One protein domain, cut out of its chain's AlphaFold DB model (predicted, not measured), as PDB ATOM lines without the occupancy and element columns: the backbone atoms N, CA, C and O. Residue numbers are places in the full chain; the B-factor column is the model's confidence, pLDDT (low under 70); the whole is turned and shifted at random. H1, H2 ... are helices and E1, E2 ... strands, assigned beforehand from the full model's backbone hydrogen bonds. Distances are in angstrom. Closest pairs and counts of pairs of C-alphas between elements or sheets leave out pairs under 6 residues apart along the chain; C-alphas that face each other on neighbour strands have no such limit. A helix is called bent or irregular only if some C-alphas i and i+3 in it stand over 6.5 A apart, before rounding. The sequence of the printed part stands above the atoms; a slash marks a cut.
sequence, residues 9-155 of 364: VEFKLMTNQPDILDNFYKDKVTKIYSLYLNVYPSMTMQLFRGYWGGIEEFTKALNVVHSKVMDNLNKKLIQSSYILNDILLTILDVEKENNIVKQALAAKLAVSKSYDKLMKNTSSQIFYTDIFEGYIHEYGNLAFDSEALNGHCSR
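What this domain is: This is residues 9 to 155 of the 364 residues of an uncharacterized protein of Clostridium saccharobutylicum (UniProt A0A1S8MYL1). Four helices, H3, H4, H6 and H7, lie side by side as an up-and-down bundle, each running against the one before it, and H2 packs on H3 to extend this core at one end. The small helix H1, which comes before H2 in the chain, lies at the far tip of that end, while the strand E1 and the short helix H5 lie at the opposite end, H5 crossing near the start of H6. The printed part has 147 residues, with seven named helices and one named strand in the order H1, H2, H3, H4, E1, H5, H6, H7; the class is mostly helix. The whole is only just loose, close to compact, with a radius of gyration of the C-alphas of 18.0 A, and its outline is a rod of 61 by 30 by 22 A.

Where its parts are: H1, residues 9 to 15, begins at C-alpha 9 (-19.961, -5.035, 13.895). H2, residues 18 to 36, is 26.5 A long and has a kink of 33 degrees near residue 30; it is neither bent nor irregular, but only just: C-alphas 30 and 33 are 6.2 A apart. H3 holds residues 42 to 53, 16.6 A, and H4 residues 55 to 74, 27.5 A. E1, residues 81 to 83, is followed directly by H5, residues 84 to 91. H6, residues 100 to 121, is the longest helix at 31.4 A. H7, residues 130 to 148, spans 26.8 A and ends at C-alpha 148 (-8.307, 23.103, -8.580).

How they stand to each other: In the bundle, H3 and H4 form a helical hairpin with a shallow tilt of 22 degrees; their closest C-alphas, Gly 50 and Phe 58, are 3.8 A apart. H4 touches H6 at 15 degrees, opposite ways, closest at the C-alphas of Leu 73 and Ala 104, 5.5 A. H6 and H7 form another helical hairpin at 22 degrees, closest at the C-alphas of Ala 107 and Ser 146, 5.8 A. H3, with residues 43 to 48 alone, touches H7, closest at the C-alphas of Thr 44 and Gly 140, 4.5 A. H2 and H3 are a helical hairpin at 9 degrees, closest at the C-alphas of Val 29 and Arg 49, 5.4 A; H2 is apart from H4, H6 and H7. H1 is close to H2 but not clearly touching, with the C-alphas of Lys 12 and Pro 18 closest at 5.5 A. H5 touches H6, residues 102 to 106 alone, at a steep tilt of 57 degrees, closest at the C-alphas of Ile 87 and Lys 102, 5.5 A. E1 pairs with no named strand. Every O i to N i+4 pair is within hydrogen-bond range in H1, H3, H4, H5, H6 and H7, and 13 of 15 are in H2.

The domain as a whole: The two C-alphas farthest apart, those of Asn 16 and Glu 95, are 62.6 A from each other. The printed part has no cut, and no link is long. The mean pLDDT of the printed part is 80.7; residues 9 to 40 and residue 80 are under 70.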
ATOM      1  N   VAL A   9     -19.768  -3.586  14.010       57.97
ATOM      2  CA  VAL A   9     -19.961  -5.035  13.895       57.97
ATOM      3  C   VAL A   9     -19.898  -5.713  15.266       57.97
ATOM      4  O   VAL A   9     -20.783  -6.497  15.595       57.97
ATOM      5  N   GLU A  10     -18.914  -5.382  16.100       57.34
ATOM      6  CA  GLU A  10     -18.787  -5.904  17.468       57.34
ATOM      7  C   GLU A  10     -19.921  -5.409  18.372       57.34
ATOM      8  O   GLU A  10     -20.509  -6.197  19.103       57.34
ATOM      9  N   PHE A  11     -20.317  -4.140  18.267       61.50
ATOM     10  CA  PHE A  11     -21.441  -3.590  19.021       61.50
ATOM     11  C   PHE A  11     -22.774  -4.207  18.577       61.50
ATOM     12  O   PHE A  11     -23.608  -4.519  19.429       61.50
ATOM     13  N   LYS A  12     -22.975  -4.450  17.270       61.50
ATOM     14  CA  LYS A  12     -24.135  -5.208  16.760       61.50
ATOM     15  C   LYS A  12     -24.179  -6.620  17.342       61.50
ATOM     16  O   LYS A  12     -25.250  -7.067  17.742       61.50
ATOM     17  N   LEU A  13     -23.028  -7.289  17.433       60.78
ATOM     18  CA  LEU A  13     -22.909  -8.622  18.033       60.78
ATOM     19  C   LEU A  13     -23.110  -8.607  19.559       60.78
ATOM     20  O   LEU A  13     -23.620  -9.577  20.111       60.78
ATOM     21  N   MET A  14     -22.738  -7.519  20.241       61.06
ATOM     22  CA  MET A  14     -22.825  -7.395  21.701       61.06
ATOM     23  C   MET A  14     -24.198  -6.950  22.213       61.06
ATOM     24  O   MET A  14     -24.583  -7.337  23.315       61.06
ATOM     25  N   THR A  15     -24.927  -6.113  21.471       64.69
ATOM     26  CA  THR A  15     -26.093  -5.399  22.027       64.69
ATOM     27  C   THR A  15     -27.451  -5.946  21.611       64.69
ATOM     28  O   THR A  15     -28.449  -5.533  22.194       64.69
ATOM     29  N   ASN A  16     -27.536  -6.866  20.637       59.34
ATOM     30  CA  ASN A  16     -28.811  -7.326  20.052       59.34
ATOM     31  C   ASN A  16     -29.760  -6.168  19.643       59.34
ATOM     32  O   ASN A  16     -30.962  -6.374  19.484       59.34
ATOM     33  N   GLN A  17     -29.234  -4.949  19.456       62.75
ATOM     34  CA  GLN A  17     -29.978  -3.738  19.095       62.75
ATOM     35  C   GLN A  17     -29.447  -3.151  17.774       62.75
ATOM     36  O   GLN A  17     -28.889  -2.051  17.756       62.75
ATOM     37  N   PRO A  18     -29.600  -3.876  16.648       58.00
ATOM     38  CA  PRO A  18     -29.106  -3.437  15.339       58.00
ATOM     39  C   PRO A  18     -29.709  -2.094  14.897       58.00
ATOM     40  O   PRO A  18     -29.017  -1.284  14.277       58.00
ATOM     41  N   ASP A  19     -30.949  -1.813  15.304       61.88
ATOM     42  CA  ASP A  19     -31.692  -0.615  14.910       61.88
ATOM     43  C   ASP A  19     -31.064   0.689  15.423       61.88
ATOM     44  O   ASP A  19     -31.160   1.715  14.756       61.88
ATOM     45  N   ILE A  20     -30.395   0.685  16.582       65.06
ATOM     46  CA  ILE A  20     -29.808   1.909  17.161       65.06
ATOM     47  C   ILE A  20     -28.593   2.364  16.352       65.06
ATOM     48  O   ILE A  20     -28.457   3.550  16.057       65.06
ATOM     49  N   LEU A  21     -27.733   1.424  15.960       60.44
ATOM     50  CA  LEU A  21     -26.563   1.704  15.127       60.44
ATOM     51  C   LEU A  21     -26.958   2.104  13.713       60.44
ATOM     52  O   LEU A  21     -26.430   3.079  13.182       60.44
ATOM     53  N   ASP A  22     -27.910   1.385  13.122       63.31
ATOM     54  CA  ASP A  22     -28.389   1.707  11.781       63.31
ATOM     55  C   ASP A  22     -29.075   3.079  11.760       63.31
ATOM     56  O   ASP A  22     -28.857   3.856  10.831       63.31
ATOM     57  N   ASN A  23     -29.829   3.430  12.806       67.31
ATOM     58  CA  ASN A  23     -30.394   4.770  12.957       67.31
ATOM     59  C   ASN A  23     -29.317   5.832  13.212       67.31
ATOM     60  O   ASN A  23     -29.408   6.908  12.634       67.31
ATOM     61  N   PHE A  24     -28.270   5.542  13.996       67.38
ATOM     62  CA  PHE A  24     -27.149   6.466  14.216       67.38
ATOM     63  C   PHE A  24     -26.414   6.802  12.912       67.38
ATOM     64  O   PHE A  24     -26.194   7.978  12.616       67.38
ATOM     65  N   TYR A  25     -26.072   5.794  12.102       63.34
ATOM     66  CA  TYR A  25     -25.405   6.011  10.817       63.34
ATOM     67  C   TYR A  25     -26.322   6.696   9.799       63.34
ATOM     68  O   TYR A  25     -25.894   7.656   9.156       63.34
ATOM     69  N   LYS A  26     -27.603   6.305   9.712       66.19
ATOM     70  CA  LYS A  26     -28.603   6.992   8.869       66.19
ATOM     71  C   LYS A  26     -28.781   8.462   9.258       66.19
ATOM     72  O   LYS A  26     -28.828   9.327   8.377       66.19
ATOM     73  N   ASP A  27     -28.816   8.755  10.557       66.12
ATOM     74  CA  ASP A  27     -28.886  10.117  11.083       66.12
ATOM     75  C   ASP A  27     -27.603  10.900  10.792       66.12
ATOM     76  O   ASP A  27     -27.684  12.064  10.394       66.12
ATOM     77  N   LYS A  28     -26.416  10.288  10.930       65.81
ATOM     78  CA  LYS A  28     -25.146  10.919  10.537       65.81
ATOM     79  C   LYS A  28     -25.150  11.269   9.047       65.81
ATOM     80  O   LYS A  28     -24.848  12.411   8.705       65.81
ATOM     81  N   VAL A  29     -25.559  10.349   8.169       63.75
ATOM     82  CA  VAL A  29     -25.629  10.573   6.709       63.75
ATOM     83  C   VAL A  29     -26.526  11.765   6.355       63.75
ATOM     84  O   VAL A  29     -26.156  12.585   5.508       63.75
ATOM     85  N   THR A  30     -27.686  11.900   7.007       64.94
ATOM     86  CA  THR A  30     -28.634  12.996   6.736       64.94
ATOM     87  C   THR A  30     -28.240  14.317   7.400       64.94
ATOM     88  O   THR A  30     -28.312  15.361   6.749       64.94
ATOM     89  N   LYS A  31     -27.793  14.307   8.663       64.19
ATOM     90  CA  LYS A  31     -27.535  15.526   9.455       64.19
ATOM     91  C   LYS A  31     -26.143  16.129   9.239       64.19
ATOM     92  O   LYS A  31     -25.999  17.344   9.318       64.19
ATOM     93  N   ILE A  32     -25.111  15.335   8.938       59.94
ATOM     94  CA  ILE A  32     -23.748  15.876   8.758       59.94
ATOM     95  C   ILE A  32     -23.654  16.743   7.512       59.94
ATOM     96  O   ILE A  32     -22.943  17.744   7.520       59.94
ATOM     97  N   TYR A  33     -24.409  16.429   6.463       56.12
ATOM     98  CA  TYR A  33     -24.376  17.244   5.258       56.12
ATOM     99  C   TYR A  33     -24.670  18.719   5.554       56.12
ATOM    100  O   TYR A  33     -23.868  19.570   5.189       56.12
ATOM    101  N   SER A  34     -25.732  19.042   6.292       59.62
ATOM    102  CA  SER A  34     -26.035  20.440   6.630       59.62
ATOM    103  C   SER A  34     -25.000  21.082   7.562       59.62
ATOM    104  O   SER A  34     -24.748  22.277   7.441       59.62
ATOM    105  N   LEU A  35     -24.375  20.305   8.452       56.56
ATOM    106  CA  LEU A  35     -23.389  20.804   9.420       56.56
ATOM    107  C   LEU A  35     -22.006  21.065   8.803       56.56
ATOM    108  O   LEU A  35     -21.333  22.017   9.188       56.56
ATOM    109  N   TYR A  36     -21.581  20.243   7.842       59.38
ATOM    110  CA  TYR A  36     -20.196  20.218   7.355       59.38
ATOM    111  C   TYR A  36     -20.026  20.635   5.890       59.38
ATOM    112  O   TYR A  36     -18.898  20.779   5.421       59.38
ATOM    113  N   LEU A  37     -21.120  20.892   5.168       58.44
ATOM    114  CA  LEU A  37     -21.100  21.374   3.782       58.44
ATOM    115  C   LEU A  37     -20.269  22.645   3.566       58.44
ATOM    116  O   LEU A  37     -19.691  22.828   2.501       58.44
ATOM    117  N   ASN A  38     -20.217  23.520   4.570       58.88
ATOM    118  CA  ASN A  38     -19.447  24.765   4.510       58.88
ATOM    119  C   ASN A  38     -17.969  24.571   4.885       58.88
ATOM    120  O   ASN A  38     -17.180  25.507   4.782       58.88
ATOM    121  N   VAL A  39     -17.605  23.375   5.351       63.47
ATOM    122  CA  VAL A  39     -16.267  23.037   5.849       63.47
ATOM    123  C   VAL A  39     -15.513  22.180   4.836       63.47
ATOM    124  O   VAL A  39     -14.327  22.414   4.601       63.47
ATOM    125  N   TYR A  40     -16.193  21.213   4.213       69.25
ATOM    126  CA  TYR A  40     -15.565  20.252   3.309       69.25
ATOM    127  C   TYR A  40     -15.984  20.426   1.846       69.25
ATOM    128  O   TYR A  40     -17.145  20.718   1.557       69.25
ATOM    129  N   PRO A  41     -15.065  20.159   0.896       77.25
ATOM    130  CA  PRO A  41     -15.401  20.062  -0.517       77.25
ATOM    131  C   PRO A  41     -16.513  19.046  -0.800       77.25
ATOM    132  O   PRO A  41     -16.638  18.024  -0.122       77.25
ATOM    133  N   SER A  42     -17.272  19.279  -1.873       81.75
ATOM    134  CA  SER A  42     -18.394  18.418  -2.272       81.75
ATOM    135  C   SER A  42     -17.992  16.953  -2.473       81.75
ATOM    136  O   SER A  42     -18.718  16.060  -2.040       81.75
ATOM    137  N   MET A  43     -16.824  16.693  -3.070       86.69
ATOM    138  CA  MET A  43     -16.289  15.335  -3.244       86.69
ATOM    139  C   MET A  43     -15.978  14.664  -1.904       86.69
ATOM    140  O   MET A  43     -16.369  13.523  -1.689       86.69
ATOM    141  N   THR A  44     -15.355  15.378  -0.968       86.88
ATOM    142  CA  THR A  44     -15.084  14.871   0.385       86.88
ATOM    143  C   THR A  44     -16.380  14.500   1.106       86.88
ATOM    144  O   THR A  44     -16.474  13.438   1.715       86.88
ATOM    145  N   MET A  45     -17.425  15.321   0.968       84.50
ATOM    146  CA  MET A  45     -18.741  15.021   1.539       84.50
ATOM    147  C   MET A  45     -19.402  13.786   0.912       84.50
ATOM    148  O   MET A  45     -20.103  13.056   1.613       84.50
ATOM    149  N   GLN A  46     -19.186  13.525  -0.381       88.62
ATOM    150  CA  GLN A  46     -19.657  12.289  -1.021       88.62
ATOM    151  C   GLN A  46     -18.979  11.053  -0.423       88.62
ATOM    152  O   GLN A  46     -19.659  10.064  -0.155       88.62
ATOM    153  N   LEU A  47     -17.671  11.127  -0.157       91.62
ATOM    154  CA  LEU A  47     -16.928  10.032   0.469       91.62
ATOM    155  C   LEU A  47     -17.423   9.755   1.885       91.62
ATOM    156  O   LEU A  47     -17.683   8.605   2.215       91.62
ATOM    157  N   PHE A  48     -17.628  10.794   2.695       86.00
ATOM    158  CA  PHE A  48     -18.153  10.633   4.051       86.00
ATOM    159  C   PHE A  48     -19.560  10.037   4.086       86.00
ATOM    160  O   PHE A  48     -19.852   9.183   4.921       86.00
ATOM    161  N   ARG A  49     -20.427  10.433   3.149       84.25
ATOM    162  CA  ARG A  49     -21.749   9.811   3.004       84.25
ATOM    163  C   ARG A  49     -21.638   8.321   2.704       84.25
ATOM    164  O   ARG A  49     -22.284   7.540   3.387       84.25
ATOM    165  N   GLY A  50     -20.801   7.944   1.734       88.50
ATOM    166  CA  GLY A  50     -20.562   6.533   1.425       88.50
ATOM    167  C   GLY A  50     -19.958   5.779   2.610       88.50
ATOM    168  O   GLY A  50     -20.390   4.679   2.917       88.50
ATOM    169  N   TYR A  51     -19.015   6.397   3.324       89.12
ATOM    170  CA  TYR A  51     -18.379   5.833   4.514       89.12
ATOM    171  C   TYR A  51     -19.391   5.456   5.600       89.12
ATOM    172  O   TYR A  51     -19.399   4.317   6.064       89.12
ATOM    173  N   TRP A  52     -20.296   6.370   5.952       83.38
ATOM    174  CA  TRP A  52     -21.350   6.077   6.928       83.38
ATOM    175  C   TRP A  52     -22.457   5.167   6.382       83.38
ATOM    176  O   TRP A  52     -23.167   4.555   7.173       83.38
ATOM    177  N   GLY A  53     -22.591   5.047   5.060       81.06
ATOM    178  CA  GLY A  53     -23.434   4.046   4.402       81.06
ATOM    179  C   GLY A  53     -22.862   2.621   4.427       81.06
ATOM    180  O   GLY A  53     -23.576   1.660   4.153       81.06
ATOM    181  N   GLY A  54     -21.586   2.468   4.791       86.19
ATOM    182  CA  GLY A  54     -20.888   1.188   4.890       86.19
ATOM    183  C   GLY A  54     -19.911   0.929   3.739       86.19
ATOM    184  O   GLY A  54     -19.771   1.713   2.804       86.19
ATOM    185  N   ILE A  55     -19.203  -0.202   3.814       91.00
ATOM    186  CA  ILE A  55     -18.070  -0.534   2.927       91.00
ATOM    187  C   ILE A  55     -18.448  -0.488   1.437       91.00
ATOM    188  O   ILE A  55     -17.689   0.046   0.625       91.00
ATOM    189  N   GLU A  56     -19.610  -1.032   1.067       92.31
ATOM    190  CA  GLU A  56     -20.063  -1.076  -0.330       92.31
ATOM    191  C   GLU A  56     -20.352   0.330  -0.875       92.31
ATOM    192  O   GLU A  56     -19.835   0.713  -1.931       92.31
ATOM    193  N   GLU A  57     -21.116   1.132  -0.127       90.69
ATOM    194  CA  GLU A  57     -21.441   2.509  -0.507       90.69
ATOM    195  C   GLU A  57     -20.190   3.389  -0.572       90.69
ATOM    196  O   GLU A  57     -20.024   4.163  -1.520       90.69
ATOM    197  N   PHE A  58     -19.273   3.231   0.386       94.94
ATOM    198  CA  PHE A  58     -17.989   3.921   0.390       94.94
ATOM    199  C   PHE A  58     -17.152   3.579  -0.836       94.94
ATOM    200  O   PHE A  58     -16.684   4.480  -1.525       94.94
ATOM    201  N   THR A  59     -16.990   2.290  -1.136       96.56
ATOM    202  CA  THR A  59     -16.179   1.832  -2.272       96.56
ATOM    203  C   THR A  59     -16.739   2.371  -3.586       96.56
ATOM    204  O   THR A  59     -15.995   2.871  -4.431       96.56
ATOM    205  N   LYS A  60     -18.069   2.357  -3.738       96.88
ATOM    206  CA  LYS A  60     -18.747   2.951  -4.894       96.88
ATOM    207  C   LYS A  60     -18.489   4.456  -4.991       96.88
ATOM    208  O   LYS A  60     -18.133   4.937  -6.067       96.88
ATOM    209  N   ALA A  61     -18.643   5.195  -3.893       95.50
ATOM    210  CA  ALA A  61     -18.392   6.636  -3.861       95.50
ATOM    211  C   ALA A  61     -16.923   6.969  -4.170       95.50
ATOM    212  O   ALA A  61     -16.652   7.848  -4.989       95.50
ATOM    213  N   LEU A  62     -15.984   6.234  -3.569       97.38
ATOM    214  CA  LEU A  62     -14.550   6.396  -3.778       97.38
ATOM    215  C   LEU A  62     -14.173   6.171  -5.241       97.38
ATOM    216  O   LEU A  62     -13.495   7.018  -5.813       97.38
ATOM    217  N   ASN A  63     -14.669   5.100  -5.867       97.62
ATOM    218  CA  ASN A  63     -14.418   4.822  -7.282       97.62
ATOM    219  C   ASN A  63     -14.953   5.936  -8.189       97.62
ATOM    220  O   ASN A  63     -14.237   6.398  -9.070       97.62
ATOM    221  N   VAL A  64     -16.173   6.426  -7.944       96.81
ATOM    222  CA  VAL A  64     -16.760   7.524  -8.734       96.81
ATOM    223  C   VAL A  64     -15.928   8.803  -8.621       96.81
ATOM    224  O   VAL A  64     -15.615   9.430  -9.636       96.81
ATOM    225  N   VAL A  65     -15.553   9.194  -7.398       95.88
ATOM    226  CA  VAL A  65     -14.714  10.378  -7.170       95.88
ATOM    227  C   VAL A  65     -13.337  10.185  -7.806       95.88
ATOM    228  O   VAL A  65     -12.855  11.083  -8.494       95.88
ATOM    229  N   HIS A  66     -12.718   9.019  -7.615       97.12
ATOM    230  CA  HIS A  66     -11.397   8.700  -8.143       97.12
ATOM    231  C   HIS A  66     -11.355   8.739  -9.666       97.12
ATOM    232  O   HIS A  66     -10.553   9.487 -10.218       97.12
ATOM    233  N   SER A  67     -12.254   8.025 -10.349       96.50
ATOM    234  CA  SER A  67     -12.315   8.020 -11.813       96.50
ATOM    235  C   SER A  67     -12.460   9.433 -12.370       96.50
ATOM    236  O   SER A  67     -11.701   9.819 -13.254       96.50
ATOM    237  N   LYS A  68     -13.344  10.256 -11.790       95.12
ATOM    238  CA  LYS A  68     -13.518  11.648 -12.223       95.12
ATOM    239  C   LYS A  68     -12.231  12.472 -12.092       95.12
ATOM    240  O   LYS A  68     -11.870  13.189 -13.027       95.12
ATOM    241  N   VAL A  69     -11.556  12.396 -10.943       94.19
ATOM    242  CA  VAL A  69     -10.303  13.132 -10.704       94.19
ATOM    243  C   VAL A  69      -9.215  12.652 -11.664       94.19
ATOM    244  O   VAL A  69      -8.542  13.466 -12.297       94.19
ATOM    245  N   MET A  70      -9.076  11.336 -11.834       95.06
ATOM    246  CA  MET A  70      -8.083  10.736 -12.723       95.06
ATOM    247  C   MET A  70      -8.314  11.111 -14.186       95.06
ATOM    248  O   MET A  70      -7.360  11.482 -14.867       95.06
ATOM    249  N   ASP A  71      -9.560  11.114 -14.662       94.12
ATOM    250  CA  ASP A  71      -9.905  11.557 -16.017       94.12
ATOM    251  C   ASP A  71      -9.488  13.014 -16.257       94.12
ATOM    252  O   ASP A  71      -8.944  13.360 -17.308       94.12
ATOM    253  N   ASN A  72      -9.708  13.888 -15.273       92.19
ATOM    254  CA  ASN A  72      -9.346  15.300 -15.369       92.19
ATOM    255  C   ASN A  72      -7.836  15.549 -15.311       92.19
ATOM    256  O   ASN A  72      -7.343  16.481 -15.962       92.19
ATOM    257  N   LEU A  73      -7.103  14.737 -14.549       92.19
ATOM    258  CA  LEU A  73      -5.644  14.770 -14.513       92.19
ATOM    259  C   LEU A  73      -5.058  14.233 -15.819       92.19
ATOM    260  O   LEU A  73      -4.232  14.908 -16.428       92.19
ATOM    261  N   ASN A  74      -5.544  13.090 -16.310       91.44
ATOM    262  CA  ASN A  74      -5.069  12.455 -17.541       91.44
ATOM    263  C   ASN A  74      -5.221  13.362 -18.772       91.44
ATOM    264  O   ASN A  74      -4.331  13.382 -19.613       91.44
ATOM    265  N   LYS A  75      -6.271  14.194 -18.846       91.62
ATOM    266  CA  LYS A  75      -6.432  15.205 -19.914       91.62
ATOM    267  C   LYS A  75      -5.289  16.229 -19.995       91.62
ATOM    268  O   LYS A  75      -5.153  16.891 -21.019       91.62
ATOM    269  N   LYS A  76      -4.508  16.414 -18.924       89.38
ATOM    270  CA  LYS A  76      -3.361  17.344 -18.870       89.38
ATOM    271  C   LYS A  76      -2.030  16.657 -19.162       89.38
ATOM    272  O   LYS A  76      -1.019  17.342 -19.286       89.38
ATOM    273  N   LEU A  77      -2.009  15.328 -19.216       87.56
ATOM    274  CA  LEU A  77      -0.790  14.554 -19.406       87.56
ATOM    275  C   LEU A  77      -0.564  14.302 -20.893       87.56
ATOM    276  O   LEU A  77      -1.482  13.929 -21.614       87.56
ATOM    277  N   ILE A  78       0.672  14.519 -21.339       79.31
ATOM    278  CA  ILE A  78       1.062  14.394 -22.753       79.31
ATOM    279  C   ILE A  78       1.942  13.150 -22.973       79.31
ATOM    280  O   ILE A  78       1.972  12.594 -24.064       79.31
ATOM    281  N   GLN A  79       2.643  12.693 -21.933       73.12
ATOM    282  CA  GLN A  79       3.533  11.526 -21.945       73.12
ATOM    283  C   GLN A  79       3.093  10.483 -20.905       73.12
ATOM    284  O   GLN A  79       2.355  10.808 -19.969       73.12
ATOM    285  N   SER A  80       3.555   9.241 -21.079       66.94
ATOM    286  CA  SER A  80       3.226   8.071 -20.247       66.94
ATOM    287  C   SER A  80       4.202   7.808 -19.097       66.94
ATOM    288  O   SER A  80       3.880   7.037 -18.197       66.94
ATOM    289  N   SER A  81       5.381   8.429 -19.106       72.06
ATOM    290  CA  SER A  81       6.400   8.232 -18.076       72.06
ATOM    291  C   SER A  81       7.105   9.532 -17.723       72.06
ATOM    292  O   SER A  81       7.244  10.433 -18.554       72.06
ATOM    293  N   TYR A  82       7.498   9.653 -16.454       76.44
ATOM    294  CA  TYR A  82       8.189  10.835 -15.948       76.44
ATOM    295  C   TYR A  82       9.106  10.499 -14.783       76.44
ATOM    296  O   TYR A  82       8.850   9.590 -14.000       76.44
ATOM    297  N   ILE A  83      10.134  11.318 -14.621       82.50
ATOM    298  CA  ILE A  83      11.121  11.206 -13.555       82.50
ATOM    299  C   ILE A  83      10.629  11.965 -12.309       82.50
ATOM    300  O   ILE A  83      10.337  13.163 -12.384       82.50
ATOM    301  N   LEU A  84      10.576  11.305 -11.142       81.06
ATOM    302  CA  LEU A  84      10.139  11.922  -9.873       81.06
ATOM    303  C   LEU A  84      10.992  13.134  -9.483       81.06
ATOM    304  O   LEU A  84      10.464  14.152  -9.035       81.06
ATOM    305  N   ASN A  85      12.308  13.015  -9.668       83.88
ATOM    306  CA  ASN A  85      13.257  14.085  -9.390       83.88
ATOM    307  C   ASN A  85      12.924  15.344 -10.205       83.88
ATOM    308  O   ASN A  85      12.830  16.436  -9.658       83.88
ATOM    309  N   ASP A  86      12.654  15.182 -11.499       85.25
ATOM    310  CA  ASP A  86      12.298  16.280 -12.399       85.25
ATOM    311  C   ASP A  86      10.945  16.924 -12.043       85.25
ATOM    312  O   ASP A  86      10.800  18.148 -12.083       85.25
ATOM    313  N   ILE A  87       9.966  16.118 -11.610       85.19
ATOM    314  CA  ILE A  87       8.706  16.629 -11.056       85.19
ATOM    315  C   ILE A  87       8.998  17.524  -9.846       85.19
ATOM    316  O   ILE A  87       8.561  18.673  -9.830       85.19
ATOM    317  N   LEU A  88       9.773  17.044  -8.867       85.88
ATOM    318  CA  LEU A  88      10.104  17.795  -7.651       85.88
ATOM    319  C   LEU A  88      10.894  19.073  -7.940       85.88
ATOM    320  O   LEU A  88      10.549  20.134  -7.421       85.88
ATOM    321  N   LEU A  89      11.913  18.991  -8.797       86.25
ATOM    322  CA  LEU A  89      12.700  20.147  -9.227       86.25
ATOM    323  C   LEU A  89      11.827  21.203  -9.909       86.25
ATOM    324  O   LEU A  89      12.067  22.391  -9.724       86.25
ATOM    325  N   THR A  90      10.810  20.790 -10.667       85.31
ATOM    326  CA  THR A  90       9.896  21.720 -11.335       85.31
ATOM    327  C   THR A  90       8.909  22.354 -10.359       85.31
ATOM    328  O   THR A  90       8.708  23.564 -10.390       85.31
ATOM    329  N   ILE A  91       8.283  21.555  -9.492       84.50
ATOM    330  CA  ILE A  91       7.197  22.041  -8.634       84.50
ATOM    331  C   ILE A  91       7.698  22.841  -7.419       84.50
ATOM    332  O   ILE A  91       6.978  23.691  -6.901       84.50
ATOM    333  N   LEU A  92       8.929  22.588  -6.958       84.38
ATOM    334  CA  LEU A  92       9.548  23.325  -5.847       84.38
ATOM    335  C   LEU A  92      10.306  24.583  -6.302       84.38
ATOM    336  O   LEU A  92      10.728  25.386  -5.463       84.38
ATOM    337  N   ASP A  93      10.503  24.754  -7.609       81.00
ATOM    338  CA  ASP A  93      11.120  25.937  -8.198       81.00
ATOM    339  C   ASP A  93      10.047  26.984  -8.519       81.00
ATOM    340  O   ASP A  93       9.230  26.802  -9.417       81.00
ATOM    341  N   VAL A  94      10.078  28.107  -7.797       73.75
ATOM    342  CA  VAL A  94       9.116  29.216  -7.930       73.75
ATOM    343  C   VAL A  94       9.044  29.749  -9.367       73.75
ATOM    344  O   VAL A  94       7.998  30.219  -9.800       73.75
ATOM    345  N   GLU A  95      10.132  29.667 -10.137       75.81
ATOM    346  CA  GLU A  95      10.137  30.133 -11.531       75.81
ATOM    347  C   GLU A  95       9.431  29.158 -12.485       75.81
ATOM    348  O   GLU A  95       8.967  29.557 -13.554       75.81
ATOM    349  N   LYS A  96       9.327  27.880 -12.103       75.25
ATOM    350  CA  LYS A  96       8.814  26.789 -12.946       75.25
ATOM    351  C   LYS A  96       7.539  26.146 -12.407       75.25
ATOM    352  O   LYS A  96       6.955  25.300 -13.088       75.25
ATOM    353  N   GLU A  97       7.074  26.580 -11.237       70.50
ATOM    354  CA  GLU A  97       5.941  25.994 -10.524       70.50
ATOM    355  C   GLU A  97       4.672  25.944 -11.382       70.50
ATOM    356  O   GLU A  97       3.919  24.984 -11.289       70.50
ATOM    357  N   ASN A  98       4.475  26.893 -12.306       75.94
ATOM    358  CA  ASN A  98       3.312  26.969 -13.200       75.94
ATOM    359  C   ASN A  98       3.252  25.879 -14.290       75.94
ATOM    360  O   ASN A  98       2.355  25.902 -15.138       75.94
ATOM    361  N   ASN A  99       4.174  24.911 -14.301       86.25
ATOM    362  CA  ASN A  99       4.124  23.789 -15.234       86.25
ATOM    363  C   ASN A  99       2.968  22.829 -14.900       86.25
ATOM    364  O   ASN A  99       3.121  21.864 -14.148       86.25
ATOM    365  N   ILE A 100       1.813  23.074 -15.521       87.25
ATOM    366  CA  ILE A 100       0.570  22.337 -15.275       87.25
ATOM    367  C   ILE A 100       0.695  20.823 -15.485       87.25
ATOM    368  O   ILE A 100       0.039  20.055 -14.785       87.25
ATOM    369  N   VAL A 101       1.555  20.379 -16.409       88.75
ATOM    370  CA  VAL A 101       1.769  18.952 -16.691       88.75
ATOM    371  C   VAL A 101       2.450  18.288 -15.496       88.75
ATOM    372  O   VAL A 101       1.975  17.270 -14.996       88.75
ATOM    373  N   LYS A 102       3.526  18.893 -14.980       87.31
ATOM    374  CA  LYS A 102       4.260  18.381 -13.810       87.31
ATOM    375  C   LYS A 102       3.424  18.448 -12.537       87.31
ATOM    376  O   LYS A 102       3.452  17.505 -11.747       87.31
ATOM    377  N   GLN A 103       2.615  19.497 -12.384       88.19
ATOM    378  CA  GLN A 103       1.640  19.583 -11.299       88.19
ATOM    379  C   GLN A 103       0.595  18.456 -11.369       88.19
ATOM    380  O   GLN A 103       0.347  17.775 -10.376       88.19
ATOM    381  N   ALA A 104       0.020  18.208 -12.551       89.88
ATOM    382  CA  ALA A 104      -0.970  17.152 -12.747       89.88
ATOM    383  C   ALA A 104      -0.402  15.752 -12.467       89.88
ATOM    384  O   ALA A 104      -1.111  14.898 -11.941       89.88
ATOM    385  N   LEU A 105       0.880  15.517 -12.757       88.94
ATOM    386  CA  LEU A 105       1.547  14.250 -12.441       88.94
ATOM    387  C   LEU A 105       1.743  14.029 -10.954       88.94
ATOM    388  O   LEU A 105       1.438  12.954 -10.445       88.94
ATOM    389  N   ALA A 106       2.247  15.042 -10.256       88.12
ATOM    390  CA  ALA A 106       2.423  14.970  -8.815       88.12
ATOM    391  C   ALA A 106       1.071  14.766  -8.106       88.12
ATOM    392  O   ALA A 106       0.964  13.931  -7.207       88.12
ATOM    393  N   ALA A 107       0.022  15.448  -8.577       90.94
ATOM    394  CA  ALA A 107      -1.350  15.227  -8.133       90.94
ATOM    395  C   ALA A 107      -1.825  13.789  -8.409       90.94
ATOM    396  O   ALA A 107      -2.322  13.130  -7.497       90.94
ATOM    397  N   LYS A 108      -1.601  13.269  -9.626       91.56
ATOM    398  CA  LYS A 108      -1.954  11.893 -10.015       91.56
ATOM    399  C   LYS A 108      -1.290  10.865  -9.099       91.56
ATOM    400  O   LYS A 108      -1.983  10.018  -8.549       91.56
ATOM    401  N   LEU A 109       0.017  10.989  -8.860       87.00
ATOM    402  CA  LEU A 109       0.766  10.125  -7.938       87.00
ATOM    403  C   LEU A 109       0.167  10.123  -6.531       87.00
ATOM    404  O   LEU A 109      -0.066   9.062  -5.950       87.00
ATOM    405  N   ALA A 110      -0.076  11.313  -5.981       87.38
ATOM    406  CA  ALA A 110      -0.590  11.457  -4.627       87.38
ATOM    407  C   ALA A 110      -2.005  10.868  -4.491       87.38
ATOM    408  O   ALA A 110      -2.280  10.143  -3.532       87.38
ATOM    409  N   VAL A 111      -2.885  11.145  -5.460       91.56
ATOM    410  CA  VAL A 111      -4.269  10.653  -5.475       91.56
ATOM    411  C   VAL A 111      -4.318   9.137  -5.655       91.56
ATOM    412  O   VAL A 111      -5.018   8.482  -4.887       91.56
ATOM    413  N   SER A 112      -3.562   8.560  -6.595       92.19
ATOM    414  CA  SER A 112      -3.505   7.103  -6.799       92.19
ATOM    415  C   SER A 112      -3.006   6.373  -5.554       92.19
ATOM    416  O   SER A 112      -3.672   5.470  -5.061       92.19
ATOM    417  N   LYS A 113      -1.904   6.834  -4.950       86.00
ATOM    418  CA  LYS A 113      -1.376   6.227  -3.719       86.00
ATOM    419  C   LYS A 113      -2.377   6.296  -2.561       86.00
ATOM    420  O   LYS A 113      -2.504   5.349  -1.786       86.00
ATOM    421  N   SER A 114      -3.064   7.428  -2.414       87.62
ATOM    422  CA  SER A 114      -4.073   7.613  -1.367       87.62
ATOM    423  C   SER A 114      -5.318   6.746  -1.617       87.62
ATOM    424  O   SER A 114      -5.842   6.149  -0.676       87.62
ATOM    425  N   TYR A 115      -5.730   6.583  -2.880       95.06
ATOM    426  CA  TYR A 115      -6.785   5.651  -3.289       95.06
ATOM    427  C   TYR A 115      -6.431   4.203  -2.935       95.06
ATOM    428  O   TYR A 115      -7.203   3.547  -2.238       95.06
ATOM    429  N   ASP A 116      -5.243   3.728  -3.321       91.31
ATOM    430  CA  ASP A 116      -4.796   2.360  -3.034       91.31
ATOM    431  C   ASP A 116      -4.744   2.094  -1.525       91.31
ATOM    432  O   ASP A 116      -5.154   1.036  -1.041       91.31
ATOM    433  N   LYS A 117      -4.284   3.088  -0.755       87.25
ATOM    434  CA  LYS A 117      -4.261   3.041   0.710       87.25
ATOM    435  C   LYS A 117      -5.671   2.927   1.292       87.25
ATOM    436  O   LYS A 117      -5.866   2.120   2.198       87.25
ATOM    437  N   LEU A 118      -6.637   3.699   0.796       91.69
ATOM    438  CA  LEU A 118      -8.035   3.587   1.219       91.69
ATOM    439  C   LEU A 118      -8.603   2.213   0.865       91.69
ATOM    440  O   LEU A 118      -9.091   1.524   1.756       91.69
ATOM    441  N   MET A 119      -8.459   1.777  -0.388       95.06
ATOM    442  CA  MET A 119      -8.951   0.484  -0.877       95.06
ATOM    443  C   MET A 119      -8.372  -0.700  -0.101       95.06
ATOM    444  O   MET A 119      -9.105  -1.610   0.264       95.06
ATOM    445  N   LYS A 120      -7.077  -0.681   0.223       91.50
ATOM    446  CA  LYS A 120      -6.450  -1.731   1.040       91.50
ATOM    447  C   LYS A 120      -7.035  -1.811   2.456       91.50
ATOM    448  O   LYS A 120      -7.006  -2.872   3.074       91.50
ATOM    449  N   ASN A 121      -7.522  -0.691   2.986       87.56
ATOM    450  CA  ASN A 121      -8.029  -0.594   4.351       87.56
ATOM    451  C   ASN A 121      -9.559  -0.649   4.450       87.56
ATOM    452  O   ASN A 121     -10.072  -0.651   5.565       87.56
ATOM    453  N   THR A 122     -10.300  -0.741   3.339       90.44
ATOM    454  CA  THR A 122     -11.768  -0.882   3.391       90.44
ATOM    455  C   THR A 122     -12.208  -2.200   4.017       90.44
ATOM    456  O   THR A 122     -13.237  -2.251   4.682       90.44
ATOM    457  N   SER A 123     -11.424  -3.263   3.838       85.38
ATOM    458  CA  SER A 123     -11.688  -4.587   4.406       85.38
ATOM    459  C   SER A 123     -10.997  -4.833   5.750       85.38
ATOM    460  O   SER A 123     -11.020  -5.959   6.244       85.38
ATOM    461  N   SER A 124     -10.316  -3.835   6.319       84.81
ATOM    462  CA  SER A 124      -9.595  -3.997   7.580       84.81
ATOM    463  C   SER A 124     -10.440  -3.543   8.772       84.81
ATOM    464  O   SER A 124     -11.445  -2.845   8.633       84.81
ATOM    465  N   GLN A 125     -10.019  -3.929   9.978       82.31
ATOM    466  CA  GLN A 125     -10.700  -3.551  11.221       82.31
ATOM    467  C   GLN A 125     -10.696  -2.037  11.473       82.31
ATOM    468  O   GLN A 125     -11.476  -1.559  12.290       82.31
ATOM    469  N   ILE A 126      -9.852  -1.280  10.763       81.81
ATOM    470  CA  ILE A 126      -9.750   0.165  10.958       81.81
ATOM    471  C   ILE A 126     -10.848   0.934  10.220       81.81
ATOM    472  O   ILE A 126     -10.943   2.135  10.440       81.81
ATOM    473  N   PHE A 127     -11.656   0.294   9.360       85.19
ATOM    474  CA  PHE A 127     -12.646   0.996   8.537       85.19
ATOM    475  C   PHE A 127     -13.519   1.929   9.378       85.19
ATOM    476  O   PHE A 127     -13.557   3.111   9.090       85.19
ATOM    477  N   TYR A 128     -14.119   1.451  10.469       81.31
ATOM    478  CA  TYR A 128     -15.006   2.259  11.317       81.31
ATOM    479  C   TYR A 128     -14.289   3.094  12.392       81.31
ATOM    480  O   TYR A 128     -14.870   3.366  13.438       81.31
ATOM    481  N   THR A 129     -13.031   3.471  12.164       76.81
ATOM    482  CA  THR A 129     -12.225   4.219  13.142       76.81
ATOM    483  C   THR A 129     -11.901   5.620  12.642       76.81
ATOM    484  O   THR A 129     -11.870   5.885  11.435       76.81
ATOM    485  N   ASP A 130     -11.547   6.501  13.573       70.50
ATOM    486  CA  ASP A 130     -11.061   7.852  13.275       70.50
ATOM    487  C   ASP A 130      -9.831   7.852  12.348       70.50
ATOM    488  O   ASP A 130      -9.607   8.797  11.589       70.50
ATOM    489  N   ILE A 131      -9.041   6.770  12.355       75.69
ATOM    490  CA  ILE A 131      -7.881   6.605  11.469       75.69
ATOM    491  C   ILE A 131      -8.330   6.572  10.003       75.69
ATOM    492  O   ILE A 131      -7.719   7.219   9.148       75.69
ATOM    493  N   PHE A 132      -9.397   5.831   9.699       82.81
ATOM    494  CA  PHE A 132      -9.908   5.728   8.336       82.81
ATOM    495  C   PHE A 132     -10.613   7.015   7.901       82.81
ATOM    496  O   PHE A 132     -10.402   7.459   6.772       82.81
ATOM    497  N   GLU A 133     -11.351   7.681   8.800       83.44
ATOM    498  CA  GLU A 133     -11.871   9.036   8.547       83.44
ATOM    499  C   GLU A 133     -10.730  10.012   8.195       83.44
ATOM    500  O   GLU A 133     -10.840  10.781   7.237       83.44
ATOM    501  N   GLY A 134      -9.588   9.918   8.883       77.50
ATOM    502  CA  GLY A 134      -8.372  10.665   8.555       77.50
ATOM    503  C   GLY A 134      -7.859  10.406   7.131       77.50
ATOM    504  O   GLY A 134      -7.495  11.349   6.423       77.50
ATOM    505  N   TYR A 135      -7.887   9.155   6.660       84.00
ATOM    506  CA  TYR A 135      -7.531   8.825   5.272       84.00
ATOM    507  C   TYR A 135      -8.535   9.393   4.260       84.00
ATOM    508  O   TYR A 135      -8.128   9.849   3.190       84.00
ATOM    509  N   ILE A 136      -9.827   9.430   4.599       88.44
ATOM    510  CA  ILE A 136     -10.851  10.077   3.766       88.44
ATOM    511  C   ILE A 136     -10.585  11.584   3.667       88.44
ATOM    512  O   ILE A 136     -10.657  12.149   2.573       88.44
ATOM    513  N   HIS A 137     -10.237  12.242   4.777       83.31
ATOM    514  CA  HIS A 137      -9.871  13.661   4.780       83.31
ATOM    515  C   HIS A 137      -8.626  13.948   3.933       83.31
ATOM    516  O   HIS A 137      -8.617  14.919   3.169       83.31
ATOM    517  N   GLU A 138      -7.581  13.125   4.058       82.38
ATOM    518  CA  GLU A 138      -6.362  13.216   3.246       82.38
ATOM    519  C   GLU A 138      -6.716  13.137   1.755       82.38
ATOM    520  O   GLU A 138      -6.439  14.070   0.994       82.38
ATOM    521  N   TYR A 139      -7.418  12.075   1.355       89.81
ATOM    522  CA  TYR A 139      -7.819  11.854  -0.029       89.81
ATOM    523  C   TYR A 139      -8.717  12.976  -0.564       89.81
ATOM    524  O   TYR A 139      -8.488  13.493  -1.656       89.81
ATOM    525  N   GLY A 140      -9.720  13.402   0.207       88.75
ATOM    526  CA  GLY A 140     -10.640  14.466  -0.189       88.75
ATOM    527  C   GLY A 140      -9.936  15.805  -0.440       88.75
ATOM    528  O   GLY A 140     -10.280  16.518  -1.383       88.75
ATOM    529  N   ASN A 141      -8.910  16.132   0.354       84.56
ATOM    530  CA  ASN A 141      -8.079  17.315   0.122       84.56
ATOM    531  C   ASN A 141      -7.240  17.200  -1.155       84.56
ATOM    532  O   ASN A 141      -7.184  18.165  -1.920       84.56
ATOM    533  N   LEU A 142      -6.631  16.035  -1.400       86.94
ATOM    534  CA  LEU A 142      -5.872  15.766  -2.626       86.94
ATOM    535  C   LEU A 142      -6.770  15.838  -3.868       86.94
ATOM    536  O   LEU A 142      -6.390  16.449  -4.867       86.94
ATOM    537  N   ALA A 143      -7.973  15.267  -3.796       90.62
ATOM    538  CA  ALA A 143      -8.966  15.305  -4.864       90.62
ATOM    539  C   ALA A 143      -9.409  16.742  -5.172       90.62
ATOM    540  O   ALA A 143      -9.392  17.156  -6.329       90.62
ATOM    541  N   PHE A 144      -9.737  17.532  -4.144       87.69
ATOM    542  CA  PHE A 144     -10.097  18.941  -4.321       87.69
ATOM    543  C   PHE A 144      -8.975  19.746  -4.987       87.69
ATOM    544  O   PHE A 144      -9.225  20.513  -5.913       87.69
ATOM    545  N   ASP A 145      -7.736  19.546  -4.548       86.44
ATOM    546  CA  ASP A 145      -6.575  20.245  -5.095       86.44
ATOM    547  C   ASP A 145      -6.235  19.836  -6.522       86.44
ATOM    548  O   ASP A 145      -5.777  20.655  -7.317       86.44
ATOM    549  N   SER A 146      -6.476  18.572  -6.853       89.88
ATOM    550  CA  SER A 146      -6.354  18.068  -8.217       89.88
ATOM    551  C   SER A 146      -7.394  18.719  -9.126       89.88
ATOM    552  O   SER A 146      -7.076  19.138 -10.237       89.88
ATOM    553  N   GLU A 147      -8.627  18.883  -8.639       86.75
ATOM    554  CA  GLU A 147      -9.680  19.584  -9.377       86.75
ATOM    555  C   GLU A 147      -9.397  21.087  -9.514       86.75
ATOM    556  O   GLU A 147      -9.741  21.674 -10.543       86.75
ATOM    557  N   ALA A 148      -8.719  21.699  -8.537       85.81
ATOM    558  CA  ALA A 148      -8.307  23.103  -8.580       85.81
ATOM    559  C   ALA A 148      -7.339  23.406  -9.735       85.81
ATOM    560  O   ALA A 148      -7.345  24.520 -10.259       85.81
ATOM    561  N   LEU A 149      -6.590  22.408 -10.225       86.06
ATOM    562  CA  LEU A 149      -5.767  22.535 -11.437       86.06
ATOM    563  C   LEU A 149      -6.588  22.817 -12.707       86.06
ATOM    564  O   LEU A 149      -6.022  23.188 -13.732       86.06
ATOM    565  N   ASN A 150      -7.913  22.646 -12.672       81.62
ATOM    566  CA  ASN A 150      -8.808  23.058 -13.757       81.62
ATOM    567  C   ASN A 150      -9.207  24.544 -13.686       81.62
ATOM    568  O   ASN A 150      -9.898  25.026 -14.577       81.62
ATOM    569  N   GLY A 151      -8.834  25.269 -12.625       76.50
ATOM    570  CA  GLY A 151      -9.184  26.680 -12.435       76.50
ATOM    571  C   GLY A 151     -10.627  26.937 -11.979       76.50
ATOM    572  O   GLY A 151     -11.046  28.088 -11.906       76.50
ATOM    573  N   HIS A 152     -11.397  25.893 -11.656       70.81
ATOM    574  CA  HIS A 152     -12.791  26.022 -11.200       70.81
ATOM    575  C   HIS A 152     -12.930  26.234  -9.687       70.81
ATOM    576  O   HIS A 152     -13.994  26.624  -9.208       70.81
ATOM    577  N   CYS A 153     -11.869  25.976  -8.928       72.56
ATOM    578  CA  CYS A 153     -11.801  26.219  -7.496       72.56
ATOM    579  C   CYS A 153     -10.368  26.577  -7.095       72.56
ATOM    580  O   CYS A 153      -9.414  26.294  -7.818       72.56
ATOM    581  N   SER A 154     -10.211  27.217  -5.940       71.12
ATOM    582  CA  SER A 154      -8.904  27.529  -5.368       71.12
ATOM    583  C   SER A 154      -8.973  27.521  -3.844       71.12
ATOM    584  O   SER A 154     -10.035  27.717  -3.245       71.12
ATOM    585  N   ARG A 155      -7.830  27.272  -3.199       70.94
ATOM    586  CA  ARG A 155      -7.688  27.486  -1.756       70.94
ATOM    587  C   ARG A 155      -7.427  28.959  -1.472       70.94
ATOM    588  O   ARG A 155      -6.840  29.668  -2.286       70.94
TER     589      ARG A 155